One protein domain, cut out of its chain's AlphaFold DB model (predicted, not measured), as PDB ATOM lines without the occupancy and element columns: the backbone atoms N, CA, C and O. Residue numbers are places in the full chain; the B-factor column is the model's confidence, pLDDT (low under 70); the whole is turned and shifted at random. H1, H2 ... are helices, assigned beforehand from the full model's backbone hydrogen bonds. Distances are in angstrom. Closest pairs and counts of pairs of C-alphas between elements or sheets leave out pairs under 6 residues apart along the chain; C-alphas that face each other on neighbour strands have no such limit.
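Overview. This is residues 467 to 598 of the 843 residues of an uncharacterized protein of Lichenibacterium ramalinae (UniProt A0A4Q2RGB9). Look for a rounded body of short, mostly crossed helices: H1, H7, H8 and H9 cluster toward one end, H3 and H4 lie toward the other, and H6 runs from H2, which it touches with residues 555 to 558, past H5, which it touches with residues 561 to 565, to H7, which it touches with residues 566 to 569. You find 132 printed residues with nine named helices, H1 to H9 in order, and no named strand; the class is all helix. The whole is compact, with a radius of gyration of the C-alphas of 14.3 A, and spans 39 by 30 by 26 A.

Along the chain. Find C-alpha 467 at (-38.723, 24.132, -3.989), where H1 begins; it runs 15.1 A to residue 477. Next come H2, residues 481 to 486, H3, 489 to 494, H4, 509 to 523, 20.5 A long, H5, 537 to 543, and H6, 555 to 569, 21.1 A long. Then follow H7, residues 573 to 580, H8, 582 to 586, and H9, 589 to 596, ending at C-alpha (-42.002, 28.939, -8.409).

Arrangement. H1 touches H9, the closest C-alphas, of Leu 468 and Ala 595, being 4.5 A apart. H3 touches no helix. H4 and H5 form a hairpin at a shallow tilt of 26 degrees; their closest C-alphas are those of Leu 513 and Glu 537, 6.0 A. Every O i to N i+4 pair is within hydrogen-bond range in H1, H5, H6 and H9; H4 has 8 of 11, H7 3 of 4, H2 and H3 0 of 2 each, and H8 0 of 1. For O i to N i+3, H2 has 2 of 3, H3 1 of 3 and H8 1 of 2.

Size, cuts and confidence. The printed part has no cut. The links before H4, H5 and H6 are long. Residue 492 is under pLDDT 70.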
ATOM      1  N   ALA A 467     -38.616  25.115  -2.905       92.88
ATOM      2  CA  ALA A 467     -38.723  24.132  -3.989       92.88
ATOM      3  C   ALA A 467     -37.966  24.544  -5.271       92.88
ATOM      4  O   ALA A 467     -37.382  23.698  -5.942       92.88
ATOM      5  N   LEU A 468     -37.929  25.841  -5.592       95.25
ATOM      6  CA  LEU A 468     -37.169  26.383  -6.722       95.25
ATOM      7  C   LEU A 468     -35.668  26.423  -6.444       95.25
ATOM      8  O   LEU A 468     -34.884  26.074  -7.321       95.25
ATOM      9  N   LYS A 469     -35.262  26.787  -5.224       95.62
ATOM     10  CA  LYS A 469     -33.858  26.716  -4.797       95.62
ATOM     11  C   LYS A 469     -33.335  25.281  -4.799       95.62
ATOM     12  O   LYS A 469     -32.203  25.049  -5.209       95.62
ATOM     13  N   ASP A 470     -34.150  24.324  -4.361       93.75
ATOM     14  CA  ASP A 470     -33.827  22.896  -4.371       93.75
ATOM     15  C   ASP A 470     -33.721  22.363  -5.808       93.75
ATOM     16  O   ASP A 470     -32.746  21.680  -6.117       93.75
ATOM     17  N   LEU A 471     -34.653  22.736  -6.698       94.75
ATOM     18  CA  LEU A 471     -34.589  22.432  -8.134       94.75
ATOM     19  C   LEU A 471     -33.301  22.985  -8.765       94.75
ATOM     20  O   LEU A 471     -32.542  22.229  -9.366       94.75
ATOM     21  N   ILE A 472     -33.023  24.283  -8.599       95.81
ATOM     22  CA  ILE A 472     -31.818  24.918  -9.150       95.81
ATOM     23  C   ILE A 472     -30.557  24.262  -8.576       95.81
ATOM     24  O   ILE A 472     -29.684  23.873  -9.340       95.81
ATOM     25  N   ALA A 473     -30.466  24.059  -7.257       95.38
ATOM     26  CA  ALA A 473     -29.296  23.431  -6.640       95.38
ATOM     27  C   ALA A 473     -29.058  21.999  -7.147       95.38
ATOM     28  O   ALA A 473     -27.913  21.634  -7.418       95.38
ATOM     29  N   ALA A 474     -30.119  21.205  -7.328       92.00
ATOM     30  CA  ALA A 474     -30.022  19.850  -7.867       92.00
ATOM     31  C   ALA A 474     -29.485  19.829  -9.308       92.00
ATOM     32  O   ALA A 474     -28.708  18.938  -9.650       92.00
ATOM     33  N   HIS A 475     -29.862  20.811 -10.131       93.94
ATOM     34  CA  HIS A 475     -29.415  20.931 -11.521       93.94
ATOM     35  C   HIS A 475     -28.024  21.576 -11.668       93.94
ATOM     36  O   HIS A 475     -27.233  21.118 -12.487       93.94
ATOM     37  N   GLU A 476     -27.695  22.579 -10.852       93.94
ATOM     38  CA  GLU A 476     -26.407  23.288 -10.883       93.94
ATOM     39  C   GLU A 476     -25.274  22.521 -10.175       93.94
ATOM     40  O   GLU A 476     -24.118  22.597 -10.586       93.94
ATOM     41  N   THR A 477     -25.569  21.770  -9.104       92.31
ATOM     42  CA  THR A 477     -24.543  21.094  -8.274       92.31
ATOM     43  C   THR A 477     -24.646  19.567  -8.258       92.31
ATOM     44  O   THR A 477     -23.870  18.900  -7.569       92.31
ATOM     45  N   GLY A 478     -25.639  18.985  -8.939       86.75
ATOM     46  CA  GLY A 478     -25.936  17.546  -8.868       86.75
ATOM     47  C   GLY A 478     -26.310  17.046  -7.462       86.75
ATOM     48  O   GLY A 478     -26.386  15.835  -7.247       86.75
ATOM     49  N   SER A 479     -26.506  17.963  -6.507       81.50
ATOM     50  CA  SER A 479     -26.593  17.707  -5.070       81.50
ATOM     51  C   SER A 479     -27.707  18.546  -4.441       81.50
ATOM     52  O   SER A 479     -27.924  19.699  -4.803       81.50
ATOM     53  N   THR A 480     -28.396  17.992  -3.447       79.62
ATOM     54  CA  THR A 480     -29.392  18.716  -2.641       79.62
ATOM     55  C   THR A 480     -28.906  18.880  -1.203       79.62
ATOM     56  O   THR A 480     -28.147  18.055  -0.693       79.62
ATOM     57  N   GLY A 481     -29.365  19.928  -0.515       86.75
ATOM     58  CA  GLY A 481     -28.979  20.196   0.871       86.75
ATOM     59  C   GLY A 481     -27.523  20.656   1.027       86.75
ATOM     60  O   GLY A 481     -26.997  21.390   0.191       86.75
ATOM     61  N   ALA A 482     -26.882  20.248   2.128       87.81
ATOM     62  CA  ALA A 482     -25.628  20.836   2.606       87.81
ATOM     63  C   ALA A 482     -24.447  20.746   1.615       87.81
ATOM     64  O   ALA A 482     -23.653  21.677   1.534       87.81
ATOM     65  N   ALA A 483     -24.351  19.673   0.824       88.06
ATOM     66  CA  ALA A 483     -23.242  19.475  -0.116       88.06
ATOM     67  C   ALA A 483     -23.193  20.526  -1.249       88.06
ATOM     68  O   ALA A 483     -22.121  20.811  -1.785       88.06
ATOM     69  N   GLY A 484     -24.329  21.146  -1.593       93.31
ATOM     70  CA  GLY A 484     -24.383  22.164  -2.645       93.31
ATOM     71  C   GLY A 484     -23.601  23.440  -2.301       93.31
ATOM     72  O   GLY A 484     -22.995  24.038  -3.185       93.31
ATOM     73  N   TYR A 485     -23.550  23.842  -1.024       97.19
ATOM     74  CA  TYR A 485     -22.913  25.103  -0.602       97.19
ATOM     75  C   TYR A 485     -21.390  25.132  -0.793       97.19
ATOM     76  O   TYR A 485     -20.813  26.216  -0.899       97.19
ATOM     77  N   ASP A 486     -20.753  23.960  -0.856       96.75
ATOM     78  CA  ASP A 486     -19.307  23.803  -1.049       96.75
ATOM     79  C   ASP A 486     -18.916  23.336  -2.458       96.75
ATOM     80  O   ASP A 486     -17.729  23.209  -2.757       96.75
ATOM     81  N   THR A 487     -19.895  23.117  -3.343       95.25
ATOM     82  CA  THR A 487     -19.637  22.668  -4.716       95.25
ATOM     83  C   THR A 487     -18.935  23.757  -5.525       95.25
ATOM     84  O   THR A 487     -19.387  24.906  -5.589       95.25
ATOM     85  N   VAL A 488     -17.854  23.391  -6.208       94.38
ATOM     86  CA  VAL A 488     -17.178  24.248  -7.193       94.38
ATOM     87  C   VAL A 488     -17.271  23.630  -8.586       94.38
ATOM     88  O   VAL A 488     -17.439  22.418  -8.732       94.38
ATOM     89  N   TYR A 489     -17.140  24.464  -9.617       88.56
ATOM     90  CA  TYR A 489     -17.172  24.026 -11.011       88.56
ATOM     91  C   TYR A 489     -16.322  22.768 -11.269       88.56
ATOM     92  O   TYR A 489     -15.126  22.727 -10.963       88.56
ATOM     93  N   GLY A 490     -16.946  21.739 -11.851       84.50
ATOM     94  CA  GLY A 490     -16.298  20.463 -12.170       84.50
ATOM     95  C   GLY A 490     -16.029  19.540 -10.972       84.50
ATOM     96  O   GLY A 490     -15.186  18.655 -11.088       84.50
ATOM     97  N   HIS A 491     -16.708  19.736  -9.834       80.88
ATOM     98  CA  HIS A 491     -16.534  18.951  -8.599       80.88
ATOM     99  C   HIS A 491     -15.111  18.972  -8.014       80.88
ATOM    100  O   HIS A 491     -14.640  18.023  -7.375       80.88
ATOM    101  N   ALA A 492     -14.403  20.079  -8.242       68.50
ATOM    102  CA  ALA A 492     -13.029  20.267  -7.801       68.50
ATOM    103  C   ALA A 492     -12.856  20.364  -6.270       68.50
ATOM    104  O   ALA A 492     -11.726  20.289  -5.788       68.50
ATOM    105  N   GLU A 493     -13.938  20.459  -5.487       78.94
ATOM    106  CA  GLU A 493     -13.895  20.377  -4.019       78.94
ATOM    107  C   GLU A 493     -13.327  19.038  -3.521       78.94
ATOM    108  O   GLU A 493     -12.794  18.957  -2.418       78.94
ATOM    109  N   ARG A 494     -13.373  17.997  -4.363       74.81
ATOM    110  CA  ARG A 494     -12.890  16.640  -4.057       74.81
ATOM    111  C   ARG A 494     -11.366  16.487  -4.143       74.81
ATOM    112  O   ARG A 494     -10.856  15.393  -3.913       74.81
ATOM    113  N   GLY A 495     -10.638  17.562  -4.458       75.00
ATOM    114  CA  GLY A 495      -9.175  17.618  -4.424       75.00
ATOM    115  C   GLY A 495      -8.512  17.947  -5.766       75.00
ATOM    116  O   GLY A 495      -9.151  18.151  -6.796       75.00
ATOM    117  N   GLY A 496      -7.178  17.993  -5.751       87.56
ATOM    118  CA  GLY A 496      -6.353  18.304  -6.923       87.56
ATOM    119  C   GLY A 496      -6.141  19.805  -7.159       87.56
ATOM    120  O   GLY A 496      -6.439  20.641  -6.310       87.56
ATOM    121  N   ARG A 497      -5.606  20.162  -8.339       88.19
ATOM    122  CA  ARG A 497      -5.138  21.531  -8.673       88.19
ATOM    123  C   ARG A 497      -6.207  22.630  -8.610       88.19
ATOM    124  O   ARG A 497      -5.870  23.807  -8.703       88.19
ATOM    125  N   PHE A 498      -7.474  22.235  -8.547       90.88
ATOM    126  CA  PHE A 498      -8.623  23.125  -8.592       90.88
ATOM    127  C   PHE A 498      -9.312  23.309  -7.229       90.88
ATOM    128  O   PHE A 498     -10.176  24.177  -7.117       90.88
ATOM    129  N   ALA A 499      -8.930  22.545  -6.200       93.75
ATOM    130  CA  ALA A 499      -9.567  22.611  -4.889       93.75
ATOM    131  C   ALA A 499      -9.416  24.003  -4.234       93.75
ATOM    132  O   ALA A 499      -8.342  24.613  -4.325       93.75
ATOM    133  N   PRO A 500     -10.466  24.527  -3.574       95.56
ATOM    134  CA  PRO A 500     -10.352  25.738  -2.773       95.56
ATOM    135  C   PRO A 500      -9.493  25.478  -1.516       95.56
ATOM    136  O   PRO A 500      -9.391  24.338  -1.061       95.56
ATOM    137  N   PRO A 501      -8.859  26.512  -0.927       95.69
ATOM    138  CA  PRO A 501      -7.958  26.349   0.225       95.69
ATOM    139  C   PRO A 501      -8.670  25.915   1.522       95.69
ATOM    140  O   PRO A 501      -8.022  25.470   2.463       95.69
ATOM    141  N   LYS A 502      -9.993  26.079   1.567       97.06
ATOM    142  CA  LYS A 502     -10.947  25.630   2.590       97.06
ATOM    143  C   LYS A 502     -12.330  25.531   1.910       97.06
ATOM    144  O   LYS A 502     -12.464  26.072   0.809       97.06
ATOM    145  N   PRO A 503     -13.340  24.867   2.499       97.06
ATOM    146  CA  PRO A 503     -14.687  24.809   1.925       97.06
ATOM    147  C   PRO A 503     -15.231  26.209   1.586       97.06
ATOM    148  O   PRO A 503     -14.978  27.165   2.324       97.06
ATOM    149  N   ILE A 504     -15.954  26.345   0.469       97.88
ATOM    150  CA  ILE A 504     -16.466  27.633  -0.042       97.88
ATOM    151  C   ILE A 504     -17.355  28.331   0.997       97.88
ATOM    152  O   ILE A 504     -17.262  29.544   1.172       97.88
ATOM    153  N   SER A 505     -18.137  27.558   1.753       97.88
ATOM    154  CA  SER A 505     -18.963  28.012   2.876       97.88
ATOM    155  C   SER A 505     -18.179  28.630   4.047       97.88
ATOM    156  O   SER A 505     -18.758  29.330   4.874       97.88
ATOM    157  N   GLN A 506     -16.863  28.403   4.117       98.06
ATOM    158  CA  GLN A 506     -15.950  28.917   5.148       98.06
ATOM    159  C   GLN A 506     -15.047  30.055   4.633       98.06
ATOM    160  O   GLN A 506     -14.184  30.558   5.362       98.06
ATOM    161  N   MET A 507     -15.206  30.453   3.370       98.50
ATOM    162  CA  MET A 507     -14.491  31.567   2.746       98.50
ATOM    163  C   MET A 507     -15.292  32.864   2.882       98.50
ATOM    164  O   MET A 507     -16.516  32.842   2.846       98.50
ATOM    165  N   THR A 508     -14.634  34.012   3.017       98.62
ATOM    166  CA  THR A 508     -15.294  35.322   2.889       98.62
ATOM    167  C   THR A 508     -15.663  35.606   1.435       98.62
ATOM    168  O   THR A 508     -15.059  35.053   0.515       98.62
ATOM    169  N   ILE A 509     -16.616  36.509   1.188       98.56
ATOM    170  CA  ILE A 509     -16.968  36.953  -0.174       98.56
ATOM    171  C   ILE A 509     -15.714  37.415  -0.945       98.56
ATOM    172  O   ILE A 509     -15.544  37.085  -2.122       98.56
ATOM    173  N   ALA A 510     -14.796  38.127  -0.283       98.44
ATOM    174  CA  ALA A 510     -13.516  38.542  -0.853       98.44
ATOM    175  C   ALA A 510     -12.614  37.350  -1.225       98.44
ATOM    176  O   ALA A 510     -12.064  37.330  -2.330       98.44
ATOM    177  N   GLU A 511     -12.486  36.353  -0.342       98.38
ATOM    178  CA  GLU A 511     -11.734  35.120  -0.605       98.38
ATOM    179  C   GLU A 511     -12.345  34.327  -1.773       98.38
ATOM    180  O   GLU A 511     -11.610  33.893  -2.662       98.38
ATOM    181  N   VAL A 512     -13.675  34.183  -1.830       98.25
ATOM    182  CA  VAL A 512     -14.383  33.485  -2.921       98.25
ATOM    183  C   VAL A 512     -14.131  34.181  -4.262       98.25
ATOM    184  O   VAL A 512     -13.698  33.545  -5.225       98.25
ATOM    185  N   LEU A 513     -14.291  35.507  -4.326       98.25
ATOM    186  CA  LEU A 513     -14.025  36.301  -5.533       98.25
ATOM    187  C   LEU A 513     -12.535  36.335  -5.925       98.25
ATOM    188  O   LEU A 513     -12.202  36.602  -7.084       98.25
ATOM    189  N   ALA A 514     -11.610  36.129  -4.984       97.94
ATOM    190  CA  ALA A 514     -10.187  35.956  -5.277       97.94
ATOM    191  C   ALA A 514      -9.898  34.560  -5.853       97.94
ATOM    192  O   ALA A 514      -9.203  34.449  -6.866       97.94
ATOM    193  N   TYR A 515     -10.492  33.514  -5.273       97.81
ATOM    194  CA  TYR A 515     -10.412  32.143  -5.771       97.81
ATOM    195  C   TYR A 515     -10.965  32.028  -7.196       97.81
ATOM    196  O   TYR A 515     -10.219  31.631  -8.087       97.81
ATOM    197  N   GLN A 516     -12.189  32.493  -7.472       97.56
ATOM    198  CA  GLN A 516     -12.767  32.447  -8.827       97.56
ATOM    199  C   GLN A 516     -11.866  33.113  -9.885       97.56
ATOM    200  O   GLN A 516     -11.655  32.544 -10.959       97.56
ATOM    201  N   ARG A 517     -11.265  34.273  -9.568       97.25
ATOM    202  CA  ARG A 517     -10.302  34.957 -10.453       97.25
ATOM    203  C   ARG A 517      -9.046  34.130 -10.719       97.25
ATOM    204  O   ARG A 517      -8.592  34.085 -11.858       97.25
ATOM    205  N   ARG A 518      -8.498  33.468  -9.694       96.44
ATOM    206  CA  ARG A 518      -7.352  32.552  -9.833       96.44
ATOM    207  C   ARG A 518      -7.710  31.322 -10.674       96.44
ATOM    208  O   ARG A 518      -6.872  30.859 -11.443       96.44
ATOM    209  N   MET A 519      -8.929  30.799 -10.539       95.75
ATOM    210  CA  MET A 519      -9.313  29.533 -11.167       95.75
ATOM    211  C   MET A 519      -9.671  29.656 -12.650       95.75
ATOM    212  O   MET A 519      -9.308  28.765 -13.412       95.75
ATOM    213  N   LYS A 520     -10.301  30.756 -13.086       94.75
ATOM    214  CA  LYS A 520     -10.645  31.017 -14.502       94.75
ATOM    215  C   LYS A 520      -9.524  30.675 -15.511       94.75
ATOM    216  O   LYS A 520      -9.762  29.820 -16.366       94.75
ATOM    217  N   PRO A 521      -8.302  31.249 -15.420       93.25
ATOM    218  CA  PRO A 521      -7.229  30.938 -16.369       93.25
ATOM    219  C   PRO A 521      -6.730  29.490 -16.254       93.25
ATOM    220  O   PRO A 521      -6.391  28.886 -17.265       93.25
ATOM    221  N   LEU A 522      -6.728  28.903 -15.051       91.12
ATOM    222  CA  LEU A 522      -6.306  27.513 -14.829       91.12
ATOM    223  C   LEU A 522      -7.308  26.495 -15.398       91.12
ATOM    224  O   LEU A 522      -6.920  25.391 -15.780       91.12
ATOM    225  N   ALA A 523      -8.593  26.851 -15.419       88.81
ATOM    226  CA  ALA A 523      -9.675  26.041 -15.969       88.81
ATOM    227  C   ALA A 523      -9.845  26.211 -17.489       88.81
ATOM    228  O   ALA A 523     -10.583  25.442 -18.096       88.81
ATOM    229  N   GLY A 524      -9.202  27.214 -18.101       90.69
ATOM    230  CA  GLY A 524      -9.423  27.570 -19.507       90.69
ATOM    231  C   GLY A 524     -10.839  28.087 -19.794       90.69
ATOM    232  O   GLY A 524     -11.291  28.021 -20.932       90.69
ATOM    233  N   SER A 525     -11.549  28.574 -18.771       88.75
ATOM    234  CA  SER A 525     -12.967  28.945 -18.843       88.75
ATOM    235  C   SER A 525     -13.174  30.437 -18.540       88.75
ATOM    236  O   SER A 525     -12.547  30.965 -17.615       88.75
ATOM    237  N   PRO A 526     -14.087  31.139 -19.246       89.00
ATOM    238  CA  PRO A 526     -14.423  32.534 -18.943       89.00
ATOM    239  C   PRO A 526     -15.095  32.709 -17.568       89.00
ATOM    240  O   PRO A 526     -15.070  33.805 -17.000       89.00
ATOM    241  N   ALA A 527     -15.675  31.639 -17.014       92.50
ATOM    242  CA  ALA A 527     -16.336  31.610 -15.714       92.50
ATOM    243  C   ALA A 527     -15.846  30.430 -14.863       92.50
ATOM    244  O   ALA A 527     -15.527  29.362 -15.377       92.50
ATOM    245  N   PHE A 528     -15.818  30.619 -13.545       96.38
ATOM    246  CA  PHE A 528     -15.561  29.546 -12.588       96.38
ATOM    247  C   PHE A 528     -16.622  29.622 -11.482       96.38
ATOM    248  O   PHE A 528     -16.399  30.305 -10.479       96.38
ATOM    249  N   PRO A 529     -17.829  29.082 -11.717       96.88
ATOM    250  CA  PRO A 529     -18.926  29.169 -10.762       96.88
ATOM    251  C   PRO A 529     -18.672  28.369  -9.476       96.88
ATOM    252  O   PRO A 529     -17.869  27.433  -9.451       96.88
ATOM    253  N   VAL A 530     -19.317  28.796  -8.386       97.62
ATOM    254  CA  VAL A 530     -19.146  28.231  -7.035       97.62
ATOM    255  C   VAL A 530     -20.429  28.338  -6.204       97.62
ATOM    256  O   VAL A 530     -21.258  29.223  -6.431       97.62
ATOM    257  N   GLY A 531     -20.545  27.481  -5.191       97.56
ATOM    258  CA  GLY A 531     -21.633  27.489  -4.217       97.56
ATOM    259  C   GLY A 531     -22.944  26.913  -4.750       97.56
ATOM    260  O   GLY A 531     -23.031  26.417  -5.879       97.56
ATOM    261  N   ARG A 532     -23.987  27.002  -3.919       96.94
ATOM    262  CA  ARG A 532     -25.245  26.260  -4.099       96.94
ATOM    263  C   ARG A 532     -25.994  26.555  -5.402       96.94
ATOM    264  O   ARG A 532     -26.652  25.662  -5.923       96.94
ATOM    265  N   ALA A 533     -25.890  27.776  -5.923       97.25
ATOM    266  CA  ALA A 533     -26.512  28.177  -7.188       97.25
ATOM    267  C   ALA A 533     -25.483  28.479  -8.294       97.25
ATOM    268  O   ALA A 533     -25.799  29.217  -9.223       97.25
ATOM    269  N   GLN A 534     -24.248  27.969  -8.153       97.50
ATOM    270  CA  GLN A 534     -23.159  28.105  -9.128       97.50
ATOM    271  C   GLN A 534     -22.958  29.551  -9.628       97.50
ATOM    272  O   GLN A 534     -22.849  29.832 -10.822       97.50
ATOM    273  N   TRP A 535     -22.860  30.512  -8.704       97.81
ATOM    274  CA  TRP A 535     -22.707  31.918  -9.082       97.81
ATOM    275  C   TRP A 535     -21.352  32.178  -9.739       97.81
ATOM    276  O   TRP A 535     -20.293  31.921  -9.158       97.81
ATOM    277  N   THR A 536     -21.370  32.776 -10.930       97.31
ATOM    278  CA  THR A 536     -20.151  33.315 -11.542       97.31
ATOM    279  C   THR A 536     -19.620  34.500 -10.735       97.31
ATOM    280  O   THR A 536     -20.373  35.202 -10.065       97.31
ATOM    281  N   GLU A 537     -18.325  34.785 -10.860       97.19
ATOM    282  CA  GLU A 537     -17.684  35.958 -10.251       97.19
ATOM    283  C   GLU A 537     -18.428  37.278 -10.546       97.19
ATOM    284  O   GLU A 537     -18.563  38.127  -9.667       97.19
ATOM    285  N   THR A 538     -18.935  37.454 -11.771       96.81
ATOM    286  CA  THR A 538     -19.675  38.659 -12.177       96.81
ATOM    287  C   THR A 538     -21.029  38.733 -11.472       96.81
ATOM    288  O   THR A 538     -21.367  39.770 -10.901       96.81
ATOM    289  N   THR A 539     -21.770  37.621 -11.456       96.81
ATOM    290  CA  THR A 539     -23.060  37.498 -10.764       96.81
ATOM    291  C   THR A 539     -22.893  37.749  -9.264       96.81
ATOM    292  O   THR A 539     -23.597  38.577  -8.687       96.81
ATOM    293  N   LEU A 540     -21.896  37.112  -8.642       97.94
ATOM    294  CA  LEU A 540     -21.615  37.223  -7.215       97.94
ATOM    295  C   LEU A 540     -21.261  38.660  -6.806       97.94
ATOM    296  O   LEU A 540     -21.799  39.144  -5.814       97.94
ATOM    297  N   ARG A 541     -20.438  39.386  -7.582       97.62
ATOM    298  CA  ARG A 541     -20.190  40.832  -7.374       97.62
ATOM    299  C   ARG A 541     -21.472  41.670  -7.423       97.62
ATOM    300  O   ARG A 541     -21.604  42.614  -6.650       97.62
ATOM    301  N   GLY A 542     -22.401  41.354  -8.328       96.50
ATOM    302  CA  GLY A 542     -23.692  42.042  -8.422       96.50
ATOM    303  C   GLY A 542     -24.567  41.796  -7.192       96.50
ATOM    304  O   GLY A 542     -25.024  42.744  -6.553       96.50
ATOM    305  N   LEU A 543     -24.744  40.526  -6.821       96.94
ATOM    306  CA  LEU A 543     -25.579  40.113  -5.688       96.94
ATOM    307  C   LEU A 543     -25.009  40.541  -4.325       96.94
ATOM    308  O   LEU A 543     -25.779  40.785  -3.399       96.94
ATOM    309  N   THR A 544     -23.686  40.680  -4.198       97.94
ATOM    310  CA  THR A 544     -23.016  41.108  -2.953       97.94
ATOM    311  C   THR A 544     -22.792  42.620  -2.863       97.94
ATOM    312  O   THR A 544     -22.260  43.100  -1.865       97.94
ATOM    313  N   ARG A 545     -23.234  43.413  -3.852       96.75
ATOM    314  CA  ARG A 545     -23.168  44.880  -3.780       96.75
ATOM    315  C   ARG A 545     -23.920  45.379  -2.537       96.75
ATOM    316  O   ARG A 545     -25.125  45.142  -2.411       96.75
ATOM    317  N   GLY A 546     -23.188  46.061  -1.652       95.00
ATOM    318  CA  GLY A 546     -23.659  46.558  -0.351       95.00
ATOM    319  C   GLY A 546     -23.346  45.655   0.853       95.00
ATOM    320  O   GLY A 546     -23.629  46.053   1.976       95.00
ATOM    321  N   MET A 547     -22.762  44.468   0.656       97.25
ATOM    322  CA  MET A 547     -22.299  43.595   1.744       97.25
ATOM    323  C   MET A 547     -20.819  43.850   2.062       97.25
ATOM    324  O   MET A 547     -20.042  44.170   1.163       97.25
ATOM    325  N   ASP A 548     -20.413  43.659   3.322       97.69
ATOM    326  CA  ASP A 548     -18.994  43.668   3.702       97.69
ATOM    327  C   ASP A 548     -18.267  42.507   2.988       97.69
ATOM    328  O   ASP A 548     -18.671  41.352   3.166       97.69
ATOM    329  N   PRO A 549     -17.196  42.756   2.206       97.81
ATOM    330  CA  PRO A 549     -16.407  41.706   1.562       97.81
ATOM    331  C   PRO A 549     -15.823  40.663   2.530       97.81
ATOM    332  O   PRO A 549     -15.525  39.546   2.104       97.81
ATOM    333  N   ASN A 550     -15.676  40.996   3.817       98.19
ATOM    334  CA  ASN A 550     -15.227  40.083   4.871       98.19
ATOM    335  C   ASN A 550     -16.345  39.173   5.414       98.19
ATOM    336  O   ASN A 550     -16.062  38.266   6.194       98.19
ATOM    337  N   THR A 551     -17.600  39.368   4.995       98.25
ATOM    338  CA  THR A 551     -18.712  38.471   5.342       98.25
ATOM    339  C   THR A 551     -18.390  37.048   4.882       98.25
ATOM    340  O   THR A 551     -18.077  36.832   3.708       98.25
ATOM    341  N   VAL A 552     -18.481  36.069   5.788       98.50
ATOM    342  CA  VAL A 552     -18.330  34.644   5.453       98.50
ATOM    343  C   VAL A 552     -19.461  34.220   4.517       98.50
ATOM    344  O   VAL A 552     -20.630  34.472   4.793       98.50
ATOM    345  N   PHE A 553     -19.122  33.558   3.415       98.25
ATOM    346  CA  PHE A 553     -20.024  33.056   2.378       98.25
ATOM    347  C   PHE A 553     -20.729  31.756   2.818       98.25
ATOM    348  O   PHE A 553     -20.826  30.777   2.076       98.25
ATOM    349  N   SER A 554     -21.204  31.767   4.066       98.12
ATOM    350  CA  SER A 554     -21.862  30.664   4.760       98.12
ATOM    351  C   SER A 554     -23.152  30.231   4.054       98.12
ATOM    352  O   SER A 554     -23.674  30.984   3.224       98.12
ATOM    353  N   PRO A 555     -23.722  29.058   4.388       97.31
ATOM    354  CA  PRO A 555     -24.995  28.610   3.829       97.31
ATOM    355  C   PRO A 555     -26.099  29.671   3.937       97.31
ATOM    356  O   PRO A 555     -26.805  29.933   2.971       97.31
ATOM    357  N   GLU A 556     -26.184  30.377   5.065       96.62
ATOM    358  CA  GLU A 556     -27.172  31.433   5.323       96.62
ATOM    359  C   GLU A 556     -26.961  32.674   4.440       96.62
ATOM    360  O   GLU A 556     -27.921  33.356   4.081       96.62
ATOM    361  N   VAL A 557     -25.710  32.989   4.089       97.75
ATOM    362  CA  VAL A 557     -25.375  34.086   3.168       97.75
ATOM    363  C   VAL A 557     -25.630  33.667   1.723       97.75
ATOM    364  O   VAL A 557     -26.211  34.445   0.965       97.75
ATOM    365  N   GLN A 558     -25.290  32.430   1.356       97.88
ATOM    366  CA  GLN A 558     -25.635  31.855   0.056       97.88
ATOM    367  C   GLN A 558     -27.154  31.842  -0.156       97.88
ATOM    368  O   GLN A 558     -27.613  32.297  -1.198       97.88
ATOM    369  N   GLU A 559     -27.949  31.443   0.840       96.56
ATOM    370  CA  GLU A 559     -29.415  31.476   0.767       96.56
ATOM    371  C   GLU A 559     -29.976  32.885   0.532       96.56
ATOM    372  O   GLU A 559     -30.818  33.061  -0.348       96.56
ATOM    373  N   LYS A 560     -29.464  33.909   1.232       96.44
ATOM    374  CA  LYS A 560     -29.862  35.315   1.016       96.44
ATOM    375  C   LYS A 560     -29.521  35.815  -0.391       96.44
ATOM    376  O   LYS A 560     -30.281  36.581  -0.982       96.44
ATOM    377  N   LEU A 561     -28.378  35.400  -0.936       97.19
ATOM    378  CA  LEU A 561     -27.971  35.735  -2.304       97.19
ATOM    379  C   LEU A 561     -28.813  34.978  -3.342       97.19
ATOM    380  O   LEU A 561     -29.108  35.525  -4.406       97.19
ATOM    381  N   PHE A 562     -29.266  33.769  -3.005       96.38
ATOM    382  CA  PHE A 562     -30.208  32.983  -3.797       96.38
ATOM    383  C   PHE A 562     -31.577  33.667  -3.863       96.38
ATOM    384  O   PHE A 562     -32.095  33.873  -4.957       96.38
ATOM    385  N   ASP A 563     -32.113  34.108  -2.719       95.88
ATOM    386  CA  ASP A 563     -33.348  34.902  -2.651       95.88
ATOM    387  C   ASP A 563     -33.231  36.194  -3.471       95.88
ATOM    388  O   ASP A 563     -34.128  36.513  -4.250       95.88
ATOM    389  N   ARG A 564     -32.098  36.910  -3.371       95.69
ATOM    390  CA  ARG A 564     -31.842  38.132  -4.157       95.69
ATOM    391  C   ARG A 564     -31.796  37.863  -5.667       95.69
ATOM    392  O   ARG A 564     -32.323  38.668  -6.433       95.69
ATOM    393  N   SER A 565     -31.185  36.756  -6.096       96.12
ATOM    394  CA  SER A 565     -31.128  36.361  -7.512       96.12
ATOM    395  C   SER A 565     -32.512  35.948  -8.034       96.12
ATOM    396  O   SER A 565     -32.961  36.483  -9.046       96.12
ATOM    397  N   ILE A 566     -33.250  35.108  -7.293       96.00
ATOM    398  CA  ILE A 566     -34.631  34.718  -7.631       96.00
ATOM    399  C   ILE A 566     -35.531  35.954  -7.733       96.00
ATOM    400  O   ILE A 566     -36.208  36.123  -8.745       96.00
ATOM    401  N   ALA A 567     -35.499  36.856  -6.747       95.25
ATOM    402  CA  ALA A 567     -36.293  38.086  -6.756       95.25
ATOM    403  C   ALA A 567     -36.011  38.967  -7.988       95.25
ATOM    404  O   ALA A 567     -36.944  39.524  -8.560       95.25
ATOM    405  N   GLY A 568     -34.756  39.035  -8.450       93.56
ATOM    406  CA  GLY A 568     -34.377  39.736  -9.683       93.56
ATOM    407  C   GLY A 568     -34.876  39.088 -10.984       93.56
ATOM    408  O   GLY A 568     -34.832  39.729 -12.034       93.56
ATOM    409  N   ARG A 569     -35.353  37.835 -10.932       95.56
ATOM    410  CA  ARG A 569     -35.936  37.083 -12.062       95.56
ATOM    411  C   ARG A 569     -37.455  36.902 -11.958       95.56
ATOM    412  O   ARG A 569     -38.100  36.585 -12.960       95.56
ATOM    413  N   MET A 570     -38.056  37.165 -10.798       92.50
ATOM    414  CA  MET A 570     -39.512  37.221 -10.651       92.50
ATOM    415  C   MET A 570     -40.107  38.267 -11.610       92.50
ATOM    416  O   MET A 570     -39.584  39.366 -11.764       92.50
ATOM    417  N   GLY A 571     -41.187  37.898 -12.303       90.44
ATOM    418  CA  GLY A 571     -41.794  38.709 -13.369       90.44
ATOM    419  C   GLY A 571     -41.236  38.460 -14.780       90.44
ATOM    420  O   GLY A 571     -41.943  38.718 -15.747       90.44
ATOM    421  N   GLN A 572     -40.045  37.865 -14.933       91.94
ATOM    422  CA  GLN A 572     -39.471  37.487 -16.244       91.94
ATOM    423  C   GLN A 572     -39.929  36.091 -16.729       91.94
ATOM    424  O   GLN A 572     -39.436  35.571 -17.733       91.94
ATOM    425  N   GLY A 573     -40.859  35.458 -16.005       91.69
ATOM    426  CA  GLY A 573     -41.345  34.105 -16.285       91.69
ATOM    427  C   GLY A 573     -40.231  33.050 -16.290       91.69
ATOM    428  O   GLY A 573     -39.145  33.258 -15.753       91.69
ATOM    429  N   VAL A 574     -40.488  31.907 -16.931       94.75
ATOM    430  CA  VAL A 574     -39.516  30.800 -17.050       94.75
ATOM    431  C   VAL A 574     -38.243  31.221 -17.804       94.75
ATOM    432  O   VAL A 574     -37.157  30.740 -17.484       94.75
ATOM    433  N   GLY A 575     -38.359  32.149 -18.763       91.62
ATOM    434  CA  GLY A 575     -37.222  32.680 -19.522       91.62
ATOM    435  C   GLY A 575     -36.184  33.367 -18.632       91.62
ATOM    436  O   GLY A 575     -34.995  33.089 -18.763       91.62
ATOM    437  N   GLY A 576     -36.625  34.174 -17.659       93.81
ATOM    438  CA  GLY A 576     -35.730  34.812 -16.689       93.81
ATOM    439  C   GLY A 576     -34.877  33.811 -15.909       93.81
ATOM    440  O   GLY A 576     -33.661  33.977 -15.826       93.81
ATOM    441  N   PHE A 577     -35.487  32.731 -15.410       95.75
ATOM    442  CA  PHE A 577     -34.769  31.672 -14.691       95.75
ATOM    443  C   PHE A 577     -33.769  30.933 -15.590       95.75
ATOM    444  O   PHE A 577     -32.618  30.763 -15.200       95.75
ATOM    445  N   ARG A 578     -34.156  30.576 -16.823       95.25
ATOM    446  CA  ARG A 578     -33.246  29.953 -17.806       95.25
ATOM    447  C   ARG A 578     -32.106  30.869 -18.272       95.25
ATOM    448  O   ARG A 578     -31.088  30.366 -18.732       95.25
ATOM    449  N   SER A 579     -32.269  32.192 -18.170       92.06
ATOM    450  CA  SER A 579     -31.218  33.167 -18.503       92.06
ATOM    451  C   SER A 579     -30.159  33.334 -17.405       92.06
ATOM    452  O   SER A 579     -29.035  33.732 -17.699       92.06
ATOM    453  N   GLU A 580     -30.514  33.044 -16.149       94.94
ATOM    454  CA  GLU A 580     -29.610  33.105 -14.990       94.94
ATOM    455  C   GLU A 580     -28.920  31.753 -14.743       94.94
ATOM    456  O   GLU A 580     -27.723  31.719 -14.465       94.94
ATOM    457  N   TRP A 581     -29.668  30.651 -14.885       96.06
ATOM    458  CA  TRP A 581     -29.228  29.281 -14.611       96.06
ATOM    459  C   TRP A 581     -29.299  28.426 -15.877       96.06
ATOM    460  O   TRP A 581     -30.371  27.983 -16.295       96.06
ATOM    461  N   ASP A 582     -28.139  28.191 -16.493       88.25
ATOM    462  CA  ASP A 582     -28.026  27.485 -17.775       88.25
ATOM    463  C   ASP A 582     -28.521  26.030 -17.678       88.25
ATOM    464  O   ASP A 582     -29.150  25.511 -18.603       88.25
ATOM    465  N   SER A 583     -28.349  25.403 -16.507       90.56
ATOM    466  CA  SER A 583     -28.835  24.046 -16.227       90.56
ATOM    467  C   SER A 583     -30.365  23.906 -16.320       90.56
ATOM    468  O   SER A 583     -30.869  22.821 -16.623       90.56
ATOM    469  N   LEU A 584     -31.120  25.002 -16.149       95.12
ATOM    470  CA  LEU A 584     -32.580  25.013 -16.282       95.12
ATOM    471  C   LEU A 584     -33.073  25.022 -17.737       95.12
ATOM    472  O   LEU A 584     -34.271  24.834 -17.966       95.12
ATOM    473  N   ARG A 585     -32.205  25.225 -18.741       91.00
ATOM    474  CA  ARG A 585     -32.627  25.201 -20.157       91.00
ATOM    475  C   ARG A 585     -33.264  23.867 -20.552       91.00
ATOM    476  O   ARG A 585     -34.232  23.863 -21.308       91.00
ATOM    477  N   GLY A 586     -32.757  22.759 -20.004       84.75
ATOM    478  CA  GLY A 586     -33.290  21.409 -20.221       84.75
ATOM    479  C   GLY A 586     -34.480  21.026 -19.331       84.75
ATOM    480  O   GLY A 586     -35.081  19.980 -19.556       84.75
ATOM    481  N   VAL A 587     -34.834  21.840 -18.331       89.75
ATOM    482  CA  VAL A 587     -35.968  21.571 -17.430       89.75
ATOM    483  C   VAL A 587     -37.246  22.106 -18.060       89.75
ATOM    484  O   VAL A 587     -37.277  23.238 -18.550       89.75
ATOM    485  N   ASP A 588     -38.316  21.312 -18.063       91.12
ATOM    486  CA  ASP A 588     -39.584  21.720 -18.657       91.12
ATOM    487  C   ASP A 588     -40.214  22.922 -17.922       91.12
ATOM    488  O   ASP A 588     -40.016  23.149 -16.724       91.12
ATOM    489  N   ALA A 589     -40.981  23.722 -18.663       92.56
ATOM    490  CA  ALA A 589     -41.538  24.966 -18.143       92.56
ATOM    491  C   ALA A 589     -42.551  24.745 -17.004       92.56
ATOM    492  O   ALA A 589     -42.649  25.597 -16.120       92.56
ATOM    493  N   ALA A 590     -43.270  23.616 -16.993       91.25
ATOM    494  CA  ALA A 590     -44.261  23.311 -15.966       91.25
ATOM    495  C   ALA A 590     -43.592  22.916 -14.639       91.25
ATOM    496  O   ALA A 590     -44.043  23.358 -13.583       91.25
ATOM    497  N   THR A 591     -42.475  22.184 -14.672       91.56
ATOM    498  CA  THR A 591     -41.649  21.896 -13.486       91.56
ATOM    499  C   THR A 591     -41.100  23.182 -12.864       91.56
ATOM    500  O   THR A 591     -41.219  23.371 -11.652       91.56
ATOM    501  N   ILE A 592     -40.571  24.111 -13.675       95.12
ATOM    502  CA  ILE A 592     -40.085  25.415 -13.182       95.12
ATOM    503  C   ILE A 592     -41.243  26.240 -12.591       95.12
ATOM    504  O   ILE A 592     -41.115  26.781 -11.493       95.12
ATOM    505  N   GLN A 593     -42.397  26.306 -13.266       94.44
ATOM    506  CA  GLN A 593     -43.590  26.997 -12.752       94.44
ATOM    507  C   GLN A 593     -44.115  26.378 -11.448       94.44
ATOM    508  O   GLN A 593     -44.461  27.111 -10.521       94.44
ATOM    509  N   GLY A 594     -44.118  25.047 -11.338       92.50
ATOM    510  CA  GLY A 594     -44.494  24.332 -10.120       92.50
ATOM    511  C   GLY A 594     -43.581  24.676  -8.941       92.50
ATOM    512  O   GLY A 594     -44.071  24.997  -7.857       92.50
ATOM    513  N   ALA A 595     -42.268  24.699  -9.176       93.94
ATOM    514  CA  ALA A 595     -41.270  25.135  -8.202       93.94
ATOM    515  C   ALA A 595     -41.451  26.601  -7.764       93.94
ATOM    516  O   ALA A 595     -41.389  26.892  -6.566       93.94
ATOM    517  N   ILE A 596     -41.712  27.521  -8.705       93.06
ATOM    518  CA  ILE A 596     -42.002  28.939  -8.409       93.06
ATOM    519  C   ILE A 596     -43.226  29.060  -7.492       93.06
ATOM    520  O   ILE A 596     -43.176  29.797  -6.506       93.06
ATOM    521  N   ALA A 597     -44.288  28.299  -7.780       91.19
ATOM    522  CA  ALA A 597     -45.517  28.233  -6.986       91.19
ATOM    523  C   ALA A 597     -45.357  27.509  -5.630       91.19
ATOM    524  O   ALA A 597     -46.326  27.367  -4.886       91.19
ATOM    525  N   GLY A 598     -44.149  27.047  -5.284       87.88
ATOM    526  CA  GLY A 598     -43.869  26.379  -4.015       87.88
ATOM    527  C   GLY A 598     -44.384  24.941  -3.931       87.88
ATOM    528  O   GLY A 598     -44.285  24.323  -2.868       87.88
TER     529      GLY A 598